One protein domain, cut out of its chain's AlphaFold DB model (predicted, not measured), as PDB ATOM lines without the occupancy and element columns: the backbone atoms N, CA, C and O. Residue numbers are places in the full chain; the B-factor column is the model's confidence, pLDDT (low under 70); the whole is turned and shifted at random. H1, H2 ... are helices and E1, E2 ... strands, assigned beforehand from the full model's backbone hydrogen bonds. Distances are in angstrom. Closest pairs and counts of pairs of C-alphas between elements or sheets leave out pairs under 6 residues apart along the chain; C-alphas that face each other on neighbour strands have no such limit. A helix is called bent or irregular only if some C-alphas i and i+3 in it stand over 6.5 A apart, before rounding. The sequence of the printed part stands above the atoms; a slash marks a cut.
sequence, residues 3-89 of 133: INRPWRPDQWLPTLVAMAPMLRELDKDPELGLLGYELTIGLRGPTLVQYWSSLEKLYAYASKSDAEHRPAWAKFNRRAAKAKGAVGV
ATOM      1  N   ILE A   3     -47.138   4.647  17.234       95.00
ATOM      2  CA  ILE A   3     -46.497   5.931  16.956       95.00
ATOM      3  C   ILE A   3     -47.588   6.999  16.938       95.00
ATOM      4  O   ILE A   3     -48.291   7.176  15.949       95.00
ATOM      5  N   ASN A   4     -47.742   7.711  18.051       95.38
ATOM      6  CA  ASN A   4     -48.810   8.703  18.210       95.38
ATOM      7  C   ASN A   4     -48.370  10.104  17.747       95.38
ATOM      8  O   ASN A   4     -49.203  10.947  17.426       95.38
ATOM      9  N   ARG A   5     -47.055  10.369  17.733       94.69
ATOM     10  CA  ARG A   5     -46.448  11.617  17.243       94.69
ATOM     11  C   ARG A   5     -45.327  11.291  16.248       94.69
ATOM     12  O   ARG A   5     -44.170  11.192  16.663       94.69
ATOM     13  N   PRO A   6     -45.631  11.105  14.950       93.31
ATOM     14  CA  PRO A   6     -44.642  10.659  13.963       93.31
ATOM     15  C   PRO A   6     -43.458  11.625  13.804       93.31
ATOM     16  O   PRO A   6     -42.333  11.179  13.596       93.31
ATOM     17  N   TRP A   7     -43.665  12.927  14.030       94.50
ATOM     18  CA  TRP A   7     -42.621  13.962  14.000       94.50
ATOM     19  C   TRP A   7     -41.642  13.929  15.192       94.50
ATOM     20  O   TRP A   7     -40.795  14.809  15.314       94.50
ATOM     21  N   ARG A   8     -41.751  12.944  16.096       94.31
ATOM     22  CA  ARG A   8     -40.848  12.746  17.247       94.31
ATOM     23  C   ARG A   8     -40.023  11.456  17.117       94.31
ATOM     24  O   ARG A   8     -40.189  10.547  17.940       94.31
ATOM     25  N   PRO A   9     -39.141  11.340  16.101       94.44
ATOM     26  CA  PRO A   9     -38.290  10.160  15.917       94.44
ATOM     27  C   PRO A   9     -37.378   9.902  17.114       94.44
ATOM     28  O   PRO A   9     -37.109   8.750  17.438       94.44
ATOM     29  N   ASP A  10     -37.007  10.951  17.849       93.12
ATOM     30  CA  ASP A  10     -36.284  10.879  19.120       93.12
ATOM     31  C   ASP A  10     -36.989  10.011  20.182       93.12
ATOM     32  O   ASP A  10     -36.341   9.506  21.099       93.12
ATOM     33  N   GLN A  11     -38.307   9.812  20.061       92.69
ATOM     34  CA  GLN A  11     -39.108   9.028  21.002       92.69
ATOM     35  C   GLN A  11     -39.421   7.617  20.498       92.69
ATOM     36  O   GLN A  11     -39.304   6.651  21.259       92.69
ATOM     37  N   TRP A  12     -39.812   7.463  19.228       93.56
ATOM     38  CA  TRP A  12     -40.242   6.161  18.704       93.56
ATOM     39  C   TRP A  12     -39.098   5.315  18.134       93.56
ATOM     40  O   TRP A  12     -39.103   4.098  18.331       93.56
ATOM     41  N   LEU A  13     -38.078   5.917  17.514       94.38
ATOM     42  CA  LEU A  13     -36.983   5.168  16.887       94.38
ATOM     43  C   LEU A  13     -36.162   4.346  17.898       94.38
ATOM     44  O   LEU A  13     -35.919   3.167  17.634       94.38
ATOM     45  N   PRO A  14     -35.801   4.863  19.093       93.75
ATOM     46  CA  PRO A  14     -35.079   4.062  20.083       93.75
ATOM     47  C   PRO A  14     -35.876   2.863  20.605       93.75
ATOM     48  O   PRO A  14     -35.284   1.881  21.044       93.75
ATOM     49  N   THR A  15     -37.208   2.958  20.610       91.06
ATOM     50  CA  THR A  15     -38.096   1.857  21.015       91.06
ATOM     51  C   THR A  15     -38.120   0.771  19.944       91.06
ATOM     52  O   THR A  15     -38.010  -0.405  20.276       91.06
ATOM     53  N   LEU A  16     -38.181   1.164  18.668       91.94
ATOM     54  CA  LEU A  16     -38.129   0.242  17.536       91.94
ATOM     55  C   LEU A  16     -36.798  -0.525  17.482       91.94
ATOM     56  O   LEU A  16     -36.786  -1.751  17.409       91.94
ATOM     57  N   VAL A  17     -35.673   0.189  17.579       94.06
ATOM     58  CA  VAL A  17     -34.327  -0.409  17.502       94.06
ATOM     59  C   VAL A  17     -34.041  -1.344  18.683       94.06
ATOM     60  O   VAL A  17     -33.286  -2.304  18.533       94.06
ATOM     61  N   ALA A  18     -34.671  -1.122  19.841       93.06
ATOM     62  CA  ALA A  18     -34.482  -1.960  21.025       93.06
ATOM     63  C   ALA A  18     -34.996  -3.404  20.865       93.06
ATOM     64  O   ALA A  18     -34.593  -4.258  21.651       93.06
ATOM     65  N   MET A  19     -35.839  -3.702  19.868       92.31
ATOM     66  CA  MET A  19     -36.312  -5.073  19.614       92.31
ATOM     67  C   MET A  19     -35.275  -5.946  18.907       92.31
ATOM     68  O   MET A  19     -35.239  -7.149  19.127       92.31
ATOM     69  N   ALA A  20     -34.399  -5.365  18.086       93.25
ATOM     70  CA  ALA A  20     -33.414  -6.133  17.328       93.25
ATOM     71  C   ALA A  20     -32.444  -6.969  18.198       93.25
ATOM     72  O   ALA A  20     -32.227  -8.130  17.860       93.25
ATOM     73  N   PRO A  21     -31.831  -6.451  19.284       94.94
ATOM     74  CA  PRO A  21     -30.983  -7.278  20.149       94.94
ATOM     75  C   PRO A  21     -31.776  -8.362  20.889       94.94
ATOM     76  O   PRO A  21     -31.301  -9.486  20.967       94.94
ATOM     77  N   MET A  22     -32.998  -8.055  21.337       94.31
ATOM     78  CA  MET A  22     -33.895  -9.009  22.002       94.31
ATOM     79  C   MET A  22     -34.227 -10.203  21.100       94.31
ATOM     80  O   MET A  22     -34.071 -11.348  21.501       94.31
ATOM     81  N   LEU A  23     -34.615  -9.942  19.849       94.94
ATOM     82  CA  LEU A  23     -34.901 -11.002  18.881       94.94
ATOM     83  C   LEU A  23     -33.654 -11.828  18.551       94.94
ATOM     84  O   LEU A  23     -33.734 -13.046  18.486       94.94
ATOM     85  N   ARG A  24     -32.479 -11.195  18.426       95.38
ATOM     86  CA  ARG A  24     -31.217 -11.924  18.208       95.38
ATOM     87  C   ARG A  24     -30.812 -12.798  19.391       95.38
ATOM     88  O   ARG A  24     -30.156 -13.808  19.176       95.38
ATOM     89  N   GLU A  25     -31.096 -12.373  20.617       96.56
ATOM     90  CA  GLU A  25     -30.871 -13.185  21.817       96.56
ATOM     91  C   GLU A  25     -31.775 -14.421  21.791       96.56
ATOM     92  O   GLU A  25     -31.280 -15.534  21.939       96.56
ATOM     93  N   LEU A  26     -33.065 -14.229  21.505       95.56
ATOM     94  CA  LEU A  26     -34.041 -15.314  21.411       95.56
ATOM     95  C   LEU A  26     -33.740 -16.293  20.266       95.56
ATOM     96  O   LEU A  26     -33.825 -17.498  20.466       95.56
ATOM     97  N   ASP A  27     -33.322 -15.801  19.098       93.12
ATOM     98  CA  ASP A  27     -32.963 -16.648  17.950       93.12
ATOM     99  C   ASP A  27     -31.708 -17.500  18.203       93.12
ATOM    100  O   ASP A  27     -31.537 -18.558  17.598       93.12
ATOM    101  N   LYS A  28     -30.790 -17.031  19.058       95.50
ATOM    102  CA  LYS A  28     -29.538 -17.741  19.364       95.50
ATOM    103  C   LYS A  28     -29.714 -18.862  20.377       95.50
ATOM    104  O   LYS A  28     -28.882 -19.765  20.400       95.50
ATOM    105  N   ASP A  29     -30.738 -18.778  21.217       95.50
ATOM    106  CA  ASP A  29     -30.970 -19.727  22.298       95.50
ATOM    107  C   ASP A  29     -32.416 -20.247  22.258       95.50
ATOM    108  O   ASP A  29     -33.311 -19.675  22.895       95.50
ATOM    109  N   PRO A  30     -32.659 -21.361  21.537       92.12
ATOM    110  CA  PRO A  30     -33.970 -22.000  21.475       92.12
ATOM    111  C   PRO A  30     -34.524 -22.400  22.849       92.12
ATOM    112  O   PRO A  30     -35.741 -22.520  23.010       92.12
ATOM    113  N   GLU A  31     -33.671 -22.568  23.869       95.25
ATOM    114  CA  GLU A  31     -34.134 -22.904  25.214       95.25
ATOM    115  C   GLU A  31     -34.897 -21.762  25.880       95.25
ATOM    116  O   GLU A  31     -35.725 -22.025  26.756       95.25
ATOM    117  N   LEU A  32     -34.731 -20.525  25.406       95.69
ATOM    118  CA  LEU A  32     -35.551 -19.393  25.836       95.69
ATOM    119  C   LEU A  32     -37.008 -19.519  25.371       95.69
ATOM    120  O   LEU A  32     -37.874 -18.894  25.971       95.69
ATOM    121  N   GLY A  33     -37.304 -20.368  24.381       96.25
ATOM    122  CA  GLY A  33     -38.667 -20.784  24.038       96.25
ATOM    123  C   GLY A  33     -39.380 -19.954  22.973       96.25
ATOM    124  O   GLY A  33     -40.577 -20.165  22.765       96.25
ATOM    125  N   LEU A  34     -38.689 -19.037  22.289       96.88
ATOM    126  CA  LEU A  34     -39.234 -18.393  21.094       96.88
ATOM    127  C   LEU A  34     -39.157 -19.374  19.916       96.88
ATOM    128  O   LEU A  34     -38.079 -19.802  19.522       96.88
ATOM    129  N   LEU A  35     -40.308 -19.712  19.340       95.75
ATOM    130  CA  LEU A  35     -40.418 -20.574  18.158       95.75
ATOM    131  C   LEU A  35     -40.274 -19.788  16.850       95.75
ATOM    132  O   LEU A  35     -39.927 -20.340  15.810       95.75
ATOM    133  N   GLY A  36     -40.586 -18.497  16.888       94.75
ATOM    134  CA  GLY A  36     -40.458 -17.603  15.749       94.75
ATOM    135  C   GLY A  36     -41.254 -16.324  15.940       94.75
ATOM    136  O   GLY A  36     -41.984 -16.152  16.918       94.75
ATOM    137  N   TYR A  37     -41.131 -15.415  14.980       95.25
ATOM    138  CA  TYR A  37     -41.827 -14.139  15.008       95.25
ATOM    139  C   TYR A  37     -42.105 -13.605  13.600       95.25
ATOM    140  O   TYR A  37     -41.443 -13.968  12.630       95.25
ATOM    141  N   GLU A  38     -43.079 -12.706  13.498       94.31
ATOM    142  CA  GLU A  38     -43.383 -11.942  12.290       94.31
ATOM    143  C   GLU A  38     -43.506 -10.460  12.644       94.31
ATOM    144  O   GLU A  38     -44.214 -10.079  13.580       94.31
ATOM    145  N   LEU A  39     -42.823  -9.607  11.880       93.56
ATOM    146  CA  LEU A  39     -42.936  -8.158  12.004       93.56
ATOM    147  C   LEU A  39     -43.860  -7.635  10.906       93.56
ATOM    148  O   LEU A  39     -43.562  -7.754   9.721       93.56
ATOM    149  N   THR A  40     -44.956  -6.998  11.304       93.75
ATOM    150  CA  THR A  40     -45.900  -6.347  10.390       93.75
ATOM    151  C   THR A  40     -45.942  -4.848  10.659       93.75
ATOM    152  O   THR A  40     -45.757  -4.401  11.792       93.75
ATOM    153  N   ILE A  41     -46.166  -4.047   9.616       93.94
ATOM    154  CA  ILE A  41     -46.311  -2.593   9.733       93.94
ATOM    155  C   ILE A  41     -47.774  -2.236   9.492       93.94
ATOM    156  O   ILE A  41     -48.281  -2.392   8.385       93.94
ATOM    157  N   GLY A  42     -48.454  -1.766  10.537       91.62
ATOM    158  CA  GLY A  42     -49.823  -1.267  10.453       91.62
ATOM    159  C   GLY A  42     -49.888   0.259  10.466       91.62
ATOM    160  O   GLY A  42     -48.889   0.947  10.683       91.62
ATOM    161  N   LEU A  43     -51.102   0.801  10.329       91.88
ATOM    162  CA  LEU A  43     -51.360   2.249  10.317       91.88
ATOM    163  C   LEU A  43     -50.828   2.973  11.566       91.88
ATOM    164  O   LEU A  43     -50.404   4.122  11.494       91.88
ATOM    165  N   ARG A  44     -50.858   2.305  12.724       92.38
ATOM    166  CA  ARG A  44     -50.391   2.872  13.997       92.38
ATOM    167  C   ARG A  44     -48.929   2.558  14.307       92.38
ATOM    168  O   ARG A  44     -48.450   2.985  15.353       92.38
ATOM    169  N   GLY A  45     -48.218   1.853  13.431       93.69
ATOM    170  CA  GLY A  45     -46.824   1.455  13.622       93.69
ATOM    171  C   GLY A  45     -46.614  -0.064  13.597       93.69
ATOM    172  O   GLY A  45     -47.504  -0.808  13.182       93.69
ATOM    173  N   PRO A  46     -45.421  -0.526  14.012       95.06
ATOM    174  CA  PRO A  46     -45.048  -1.929  13.927       95.06
ATOM    175  C   PRO A  46     -45.723  -2.796  14.996       95.06
ATOM    176  O   PRO A  46     -45.777  -2.435  16.184       95.06
ATOM    177  N   THR A  47     -46.136  -3.983  14.562       95.81
ATOM    178  CA  THR A  47     -46.665  -5.075  15.380       95.81
ATOM    179  C   THR A  47     -45.764  -6.291  15.219       95.81
ATOM    180  O   THR A  47     -45.516  -6.746  14.103       95.81
ATOM    181  N   LEU A  48     -45.274  -6.808  16.342       95.69
ATOM    182  CA  LEU A  48     -44.467  -8.019  16.399       95.69
ATOM    183  C   LEU A  48     -45.345  -9.158  16.918       95.69
ATOM    184  O   LEU A  48     -45.760  -9.131  18.076       95.69
ATOM    185  N   VAL A  49     -45.626 -10.134  16.062       96.19
ATOM    186  CA  VAL A  49     -46.287 -11.386  16.438       96.19
ATOM    187  C   VAL A  49     -45.200 -12.370  16.833       96.19
ATOM    188  O   VAL A  49     -44.229 -12.519  16.098       96.19
ATOM    189  N   GLN A  50     -45.334 -13.014  17.988       96.75
ATOM    190  CA  GLN A  50     -44.349 -13.964  18.500       96.75
ATOM    191  C   GLN A  50     -45.033 -15.287  18.815       96.75
ATOM    192  O   GLN A  50     -46.122 -15.304  19.388       96.75
ATOM    193  N   TYR A  51     -44.368 -16.380  18.471       96.81
ATOM    194  CA  TYR A  51     -44.803 -17.737  18.753       96.81
ATOM    195  C   TYR A  51     -43.892 -18.307  19.832       96.81
ATOM    196  O   TYR A  51     -42.674 -18.300  19.674       96.81
ATOM    197  N   TRP A  52     -44.475 -18.774  20.931       97.56
ATOM    198  CA  TRP A  52     -43.737 -19.268  22.091       97.56
ATOM    199  C   TRP A  52     -44.110 -20.714  22.371       97.56
ATOM    200  O   TRP A  52     -45.275 -21.087  22.246       97.56
ATOM    201  N   SER A  53     -43.132 -21.515  22.785       95.62
ATOM    202  CA  SER A  53     -43.341 -22.929  23.102       95.62
ATOM    203  C   SER A  53     -44.147 -23.134  24.385       95.62
ATOM    204  O   SER A  53     -44.781 -24.168  24.556       95.62
ATOM    205  N   SER A  54     -44.099 -22.174  25.315       95.75
ATOM    206  CA  SER A  54     -44.927 -22.180  26.518       95.75
ATOM    207  C   SER A  54     -45.070 -20.783  27.119       95.75
ATOM    208  O   SER A  54     -44.214 -19.909  26.958       95.75
ATOM    209  N   LEU A  55     -46.157 -20.591  27.868       96.69
ATOM    210  CA  LEU A  55     -46.395 -19.370  28.636       96.69
ATOM    211  C   LEU A  55     -45.337 -19.175  29.738       96.69
ATOM    212  O   LEU A  55     -44.938 -18.050  30.029       96.69
ATOM    213  N   GLU A  56     -44.852 -20.276  30.315       96.88
ATOM    214  CA  GLU A  56     -43.787 -20.272  31.318       96.88
ATOM    215  C   GLU A  56     -42.482 -19.706  30.753       96.88
ATOM    216  O   GLU A  56     -41.932 -18.772  31.334       96.88
ATOM    217  N   LYS A  57     -42.021 -20.201  29.596       97.12
ATOM    218  CA  LYS A  57     -40.784 -19.718  28.966       97.12
ATOM    219  C   LYS A  57     -40.894 -18.242  28.557       97.12
ATOM    220  O   LYS A  57     -39.967 -17.474  28.815       97.12
ATOM    221  N   LEU A  58     -42.055 -17.814  28.049       97.00
ATOM    222  CA  LEU A  58     -42.336 -16.398  27.778       97.00
ATOM    223  C   LEU A  58     -42.164 -15.526  29.035       97.00
ATOM    224  O   LEU A  58     -41.459 -14.514  29.001       97.00
ATOM    225  N   TYR A  59     -42.792 -15.896  30.154       95.62
ATOM    226  CA  TYR A  59     -42.696 -15.100  31.380       95.62
ATOM    227  C   TYR A  59     -41.326 -15.191  32.050       95.62
ATOM    228  O   TYR A  59     -40.850 -14.185  32.592       95.62
ATOM    229  N   ALA A  60     -40.664 -16.345  31.976       96.56
ATOM    230  CA  ALA A  60     -39.288 -16.506  32.424       96.56
ATOM    231  C   ALA A  60     -38.378 -15.525  31.674       96.56
ATOM    232  O   ALA A  60     -37.701 -14.721  32.308       96.56
ATOM    233  N   TYR A  61     -38.452 -15.489  30.339       96.12
ATOM    234  CA  TYR A  61     -37.686 -14.545  29.528       96.12
ATOM    235  C   TYR A  61     -38.018 -13.081  29.854       96.12
ATOM    236  O   TYR A  61     -37.126 -12.273  30.116       96.12
ATOM    237  N   ALA A  62     -39.308 -12.731  29.910       93.62
ATOM    238  CA  ALA A  62     -39.741 -11.359  30.167       93.62
ATOM    239  C   ALA A  62     -39.278 -10.829  31.542       93.62
ATOM    240  O   ALA A  62     -39.045  -9.624  31.703       93.62
ATOM    241  N   SER A  63     -39.142 -11.713  32.533       92.31
ATOM    242  CA  SER A  63     -38.743 -11.369  33.903       92.31
ATOM    243  C   SER A  63     -37.245 -11.527  34.189       92.31
ATOM    244  O   SER A  63     -36.782 -10.958  35.184       92.31
ATOM    245  N   LYS A  64     -36.493 -12.210  33.314       93.00
ATOM    246  CA  LYS A  64     -35.063 -12.522  33.450       93.00
ATOM    247  C   LYS A  64     -34.201 -11.260  33.591       93.00
ATOM    248  O   LYS A  64     -34.304 -10.326  32.795       93.00
ATOM    249  N   SER A  65     -33.379 -11.200  34.644       88.81
ATOM    250  CA  SER A  65     -32.591 -10.009  35.013       88.81
ATOM    251  C   SER A  65     -31.450  -9.686  34.053       88.81
ATOM    252  O   SER A  65     -31.111  -8.518  33.883       88.81
ATOM    253  N   ASP A  66     -30.877 -10.724  33.459       90.69
ATOM    254  CA  ASP A  66     -29.706 -10.723  32.585       90.69
ATOM    255  C   ASP A  66     -30.061 -10.827  31.091       90.69
ATOM    256  O   ASP A  66     -29.156 -10.861  30.268       90.69
ATOM    257  N   ALA A  67     -31.352 -10.834  30.737       93.62
ATOM    258  CA  ALA A  67     -31.818 -10.808  29.348       93.62
ATOM    259  C   ALA A  67     -31.996  -9.377  28.818       93.62
ATOM    260  O   ALA A  67     -32.229  -8.432  29.582       93.62
ATOM    261  N   GLU A  68     -32.005  -9.217  27.494       94.88
ATOM    262  CA  GLU A  68     -32.145  -7.917  26.820       94.88
ATOM    263  C   GLU A  68     -33.486  -7.211  27.108       94.88
ATOM    264  O   GLU A  68     -33.599  -5.979  27.022       94.88
ATOM    265  N   HIS A  69     -34.519  -7.963  27.509       93.56
ATOM    266  CA  HIS A  69     -35.866  -7.427  27.710       93.56
ATOM    267  C   HIS A  69     -35.974  -6.373  28.812       93.56
ATOM    268  O   HIS A  69     -36.442  -5.254  28.568       93.56
ATOM    269  N   ARG A  70     -35.518  -6.672  30.029       92.38
ATOM    270  CA  ARG A  70     -35.631  -5.735  31.155       92.38
ATOM    271  C   ARG A  70     -34.909  -4.401  30.944       92.38
ATOM    272  O   ARG A  70     -35.533  -3.363  31.202       92.38
ATOM    273  N   PRO A  71     -33.635  -4.346  30.504       92.62
ATOM    274  CA  PRO A  71     -32.965  -3.074  30.279       92.62
ATOM    275  C   PRO A  71     -33.622  -2.283  29.141       92.62
ATOM    276  O   PRO A  71     -33.729  -1.055  29.250       92.62
ATOM    277  N   ALA A  72     -34.114  -2.948  28.087       92.88
ATOM    278  CA  ALA A  72     -34.885  -2.305  27.025       92.88
ATOM    279  C   ALA A  72     -36.187  -1.688  27.565       92.88
ATOM    280  O   ALA A  72     -36.449  -0.503  27.323       92.88
ATOM    281  N   TRP A  73     -36.943  -2.439  28.370       93.75
ATOM    282  CA  TRP A  73     -38.185  -1.979  28.993       93.75
ATOM    283  C   TRP A  73     -37.959  -0.801  29.946       93.75
ATOM    284  O   TRP A  73     -38.654   0.214  29.883       93.75
ATOM    285  N   ALA A  74     -36.911  -0.859  30.771       92.81
ATOM    286  CA  ALA A  74     -36.553   0.234  31.668       92.81
ATOM    287  C   ALA A  74     -36.165   1.512  30.899       92.81
ATOM    288  O   ALA A  74     -36.570   2.616  31.274       92.81
ATOM    289  N   LYS A  75     -35.400   1.384  29.802       92.56
ATOM    290  CA  LYS A  75     -35.065   2.515  28.920       92.56
ATOM    291  C   LYS A  75     -36.320   3.090  28.257       92.56
ATOM    292  O   LYS A  75     -36.456   4.312  28.206       92.56
ATOM    293  N   PHE A  76     -37.231   2.237  27.784       92.75
ATOM    294  CA  PHE A  76     -38.519   2.652  27.231       92.75
ATOM    295  C   PHE A  76     -39.335   3.457  28.248       92.75
ATOM    296  O   PHE A  76     -39.667   4.607  27.965       92.75
ATOM    297  N   ASN A  77     -39.553   2.924  29.454       92.62
ATOM    298  CA  ASN A  77     -40.340   3.587  30.499       92.62
ATOM    299  C   ASN A  77     -39.781   4.969  30.865       92.62
ATOM    300  O   ASN A  77     -40.534   5.938  30.967       92.62
ATOM    301  N   ARG A  78     -38.452   5.102  30.982       92.81
ATOM    302  CA  ARG A  78     -37.807   6.402  31.242       92.81
ATOM    303  C   ARG A  78     -38.038   7.421  30.125       92.81
ATOM    304  O   ARG A  78     -38.184   8.605  30.420       92.81
ATOM    305  N   ARG A  79     -38.058   6.996  28.855       90.69
ATOM    306  CA  ARG A  79     -38.359   7.886  27.717       90.69
ATOM    307  C   ARG A  79     -39.839   8.252  27.680       90.69
ATOM    308  O   ARG A  79     -40.171   9.434  27.626       90.69
ATOM    309  N   ALA A  80     -40.716   7.257  27.800       88.75
ATOM    310  CA  ALA A  80     -42.164   7.439  27.786       88.75
ATOM    311  C   ALA A  80     -42.642   8.394  28.896       88.75
ATOM    312  O   ALA A  80     -43.506   9.235  28.653       88.75
ATOM    313  N   ALA A  81     -42.023   8.338  30.083       89.50
ATOM    314  CA  ALA A  81     -42.310   9.260  31.181       89.50
ATOM    315  C   ALA A  81     -41.994  10.731  30.844       89.50
ATOM    316  O   ALA A  81     -42.724  11.627  31.268       89.50
ATOM    317  N   LYS A  82     -40.933  10.984  30.065       88.94
ATOM    318  CA  LYS A  82     -40.499  12.333  29.655       88.94
ATOM    319  C   LYS A  82     -41.270  12.871  28.447       88.94
ATOM    320  O   LYS A  82     -41.393  14.081  28.293       88.94
ATOM    321  N   ALA A  83     -41.793  11.992  27.596       86.88
ATOM    322  CA  ALA A  83     -42.507  12.351  26.375       86.88
ATOM    323  C   ALA A  83     -43.904  11.719  26.335       86.88
ATOM    324  O   ALA A  83     -44.234  10.943  25.431       86.88
ATOM    325  N   LYS A  84     -44.731  12.071  27.329       87.94
ATOM    326  CA  LYS A  84     -46.091  11.538  27.476       87.94
ATOM    327  C   LYS A  84     -46.870  11.639  26.162       87.94
ATOM    328  O   LYS A  84     -46.967  12.706  25.551       87.94
ATOM    329  N   GLY A  85     -47.417  10.502  25.739       90.25
ATOM    330  CA  GLY A  85     -48.271  10.393  24.561       90.25
ATOM    331  C   GLY A  85     -47.551  10.374  23.211       90.25
ATOM    332  O   GLY A  85     -48.244  10.294  22.207       90.25
ATOM    333  N   ALA A  86     -46.213  10.428  23.138       93.44
ATOM    334  CA  ALA A  86     -45.500  10.311  21.857       93.44
ATOM    335  C   ALA A  86     -45.493   8.873  21.304       93.44
ATOM    336  O   ALA A  86     -45.582   8.669  20.091       93.44
ATOM    337  N   VAL A  87     -45.420   7.888  22.203       93.75
ATOM    338  CA  VAL A  87     -45.358   6.454  21.900       93.75
ATOM    339  C   VAL A  87     -46.301   5.705  22.832       93.75
ATOM    340  O   VAL A  87     -46.350   6.011  24.024       93.75
ATOM    341  N   GLY A  88     -47.024   4.725  22.297       93.06
ATOM    342  CA  GLY A  88     -47.773   3.742  23.075       93.06
ATOM    343  C   GLY A  88     -47.175   2.342  22.944       93.06
ATOM    344  O   GLY A  88     -46.478   2.022  21.977       93.06
ATOM    345  N   VAL A  89     -47.463   1.483  23.916       92.44
ATOM    346  CA  VAL A  89     -47.183   0.046  23.848       92.44
ATOM    347  C   VAL A  89     -48.453  -0.692  24.231       92.44
ATOM    348  O   VAL A  89     -49.170  -0.281  25.137       92.44
TER     349      VAL A  89
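Overview. This is residues 3 to 89 of the 133 residues of an uncharacterized protein of Kibdelosporangium aridum (UniProt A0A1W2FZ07). What would one see first? A long two-strand hairpin, E1 and E2, runs along the same axis as two helical rods: H1 and H2 end to end in a nearly straight row, and H4 running back beside H1. H3 is the short piece at one end, between the open end of the hairpin and the start of H4. What is it made of? The printed part has 87 residues with four named helices and two named strands, in the order H1 H2 E1 E2 H3 H4; the sheet E1 - E2 is antiparallel, and the class is mixed, helices and strands. How large is it? It is compact, with a radius of gyration of the C-alphas of 13.8 A and spans of 39 by 27 by 19 A.

Along the chain. Where are the strands? E1 is residues 34 to 42, 22.8 A from first to last C-alpha, beginning at C-alpha 34 (-39.234, -18.393, 21.094). E2 is residues 45 to 52, 22.6 A. Where are the helices? H1 is residues 9 to 17, 11.4 A, from C-alpha 9 at (-38.290, 10.160, 15.917), and H2 is residues 19 to 28, 14.4 A. H3 is residues 55 to 63, 12.3 A, and H4 is residues 69 to 82, 20.4 A, ending at C-alpha 82 (-40.499, 12.333, 29.655). H1 is neither bent nor irregular, but only just: C-alphas 11 and 14 are 6.5 A apart.

Arrangement. How do the strands pair? E1 and E2 form an antiparallel hairpin, their directions at 162 degrees, with N 38 and O 49 at 2.8 A and N 47 and O 40 at 2.8 A, within hydrogen-bond range. What comes near the hairpin? The closest C-alphas of H2 and E1 are those of Leu 26 and Leu 34, 6.0 A apart; those of E2 and H3 are Trp 52 and Leu 58, 6.5 A. How do the helices meet? H4 touches H1 at a shallow tilt of 11 degrees, opposite ways, the C-alphas of Thr 15 and Phe 76 being closest at 6.3 A. H4 and H2 are close but not clearly touching, with C-alphas Met 22 and His 69 closest at 6.2 A. With its residues 69 to 70 alone H4 touches H3, only at the corner, the C-alphas of Ala 62 and His 69 being closest at 6.0 A. Are the helix backbones complete? Every O i to N i+4 pair is within hydrogen-bond range in H2 and H3, against 3 of 5 in H1 and 9 of 10 in H4.

Size, cuts and confidence. How far does it reach? The two C-alphas farthest apart, of Trp 7 and Glu 31, are 39.5 A apart. Is anything missing or uncertain? The printed part has no cut, the five links between its named elements are tight, and no printed residue is under 70 in pLDDT.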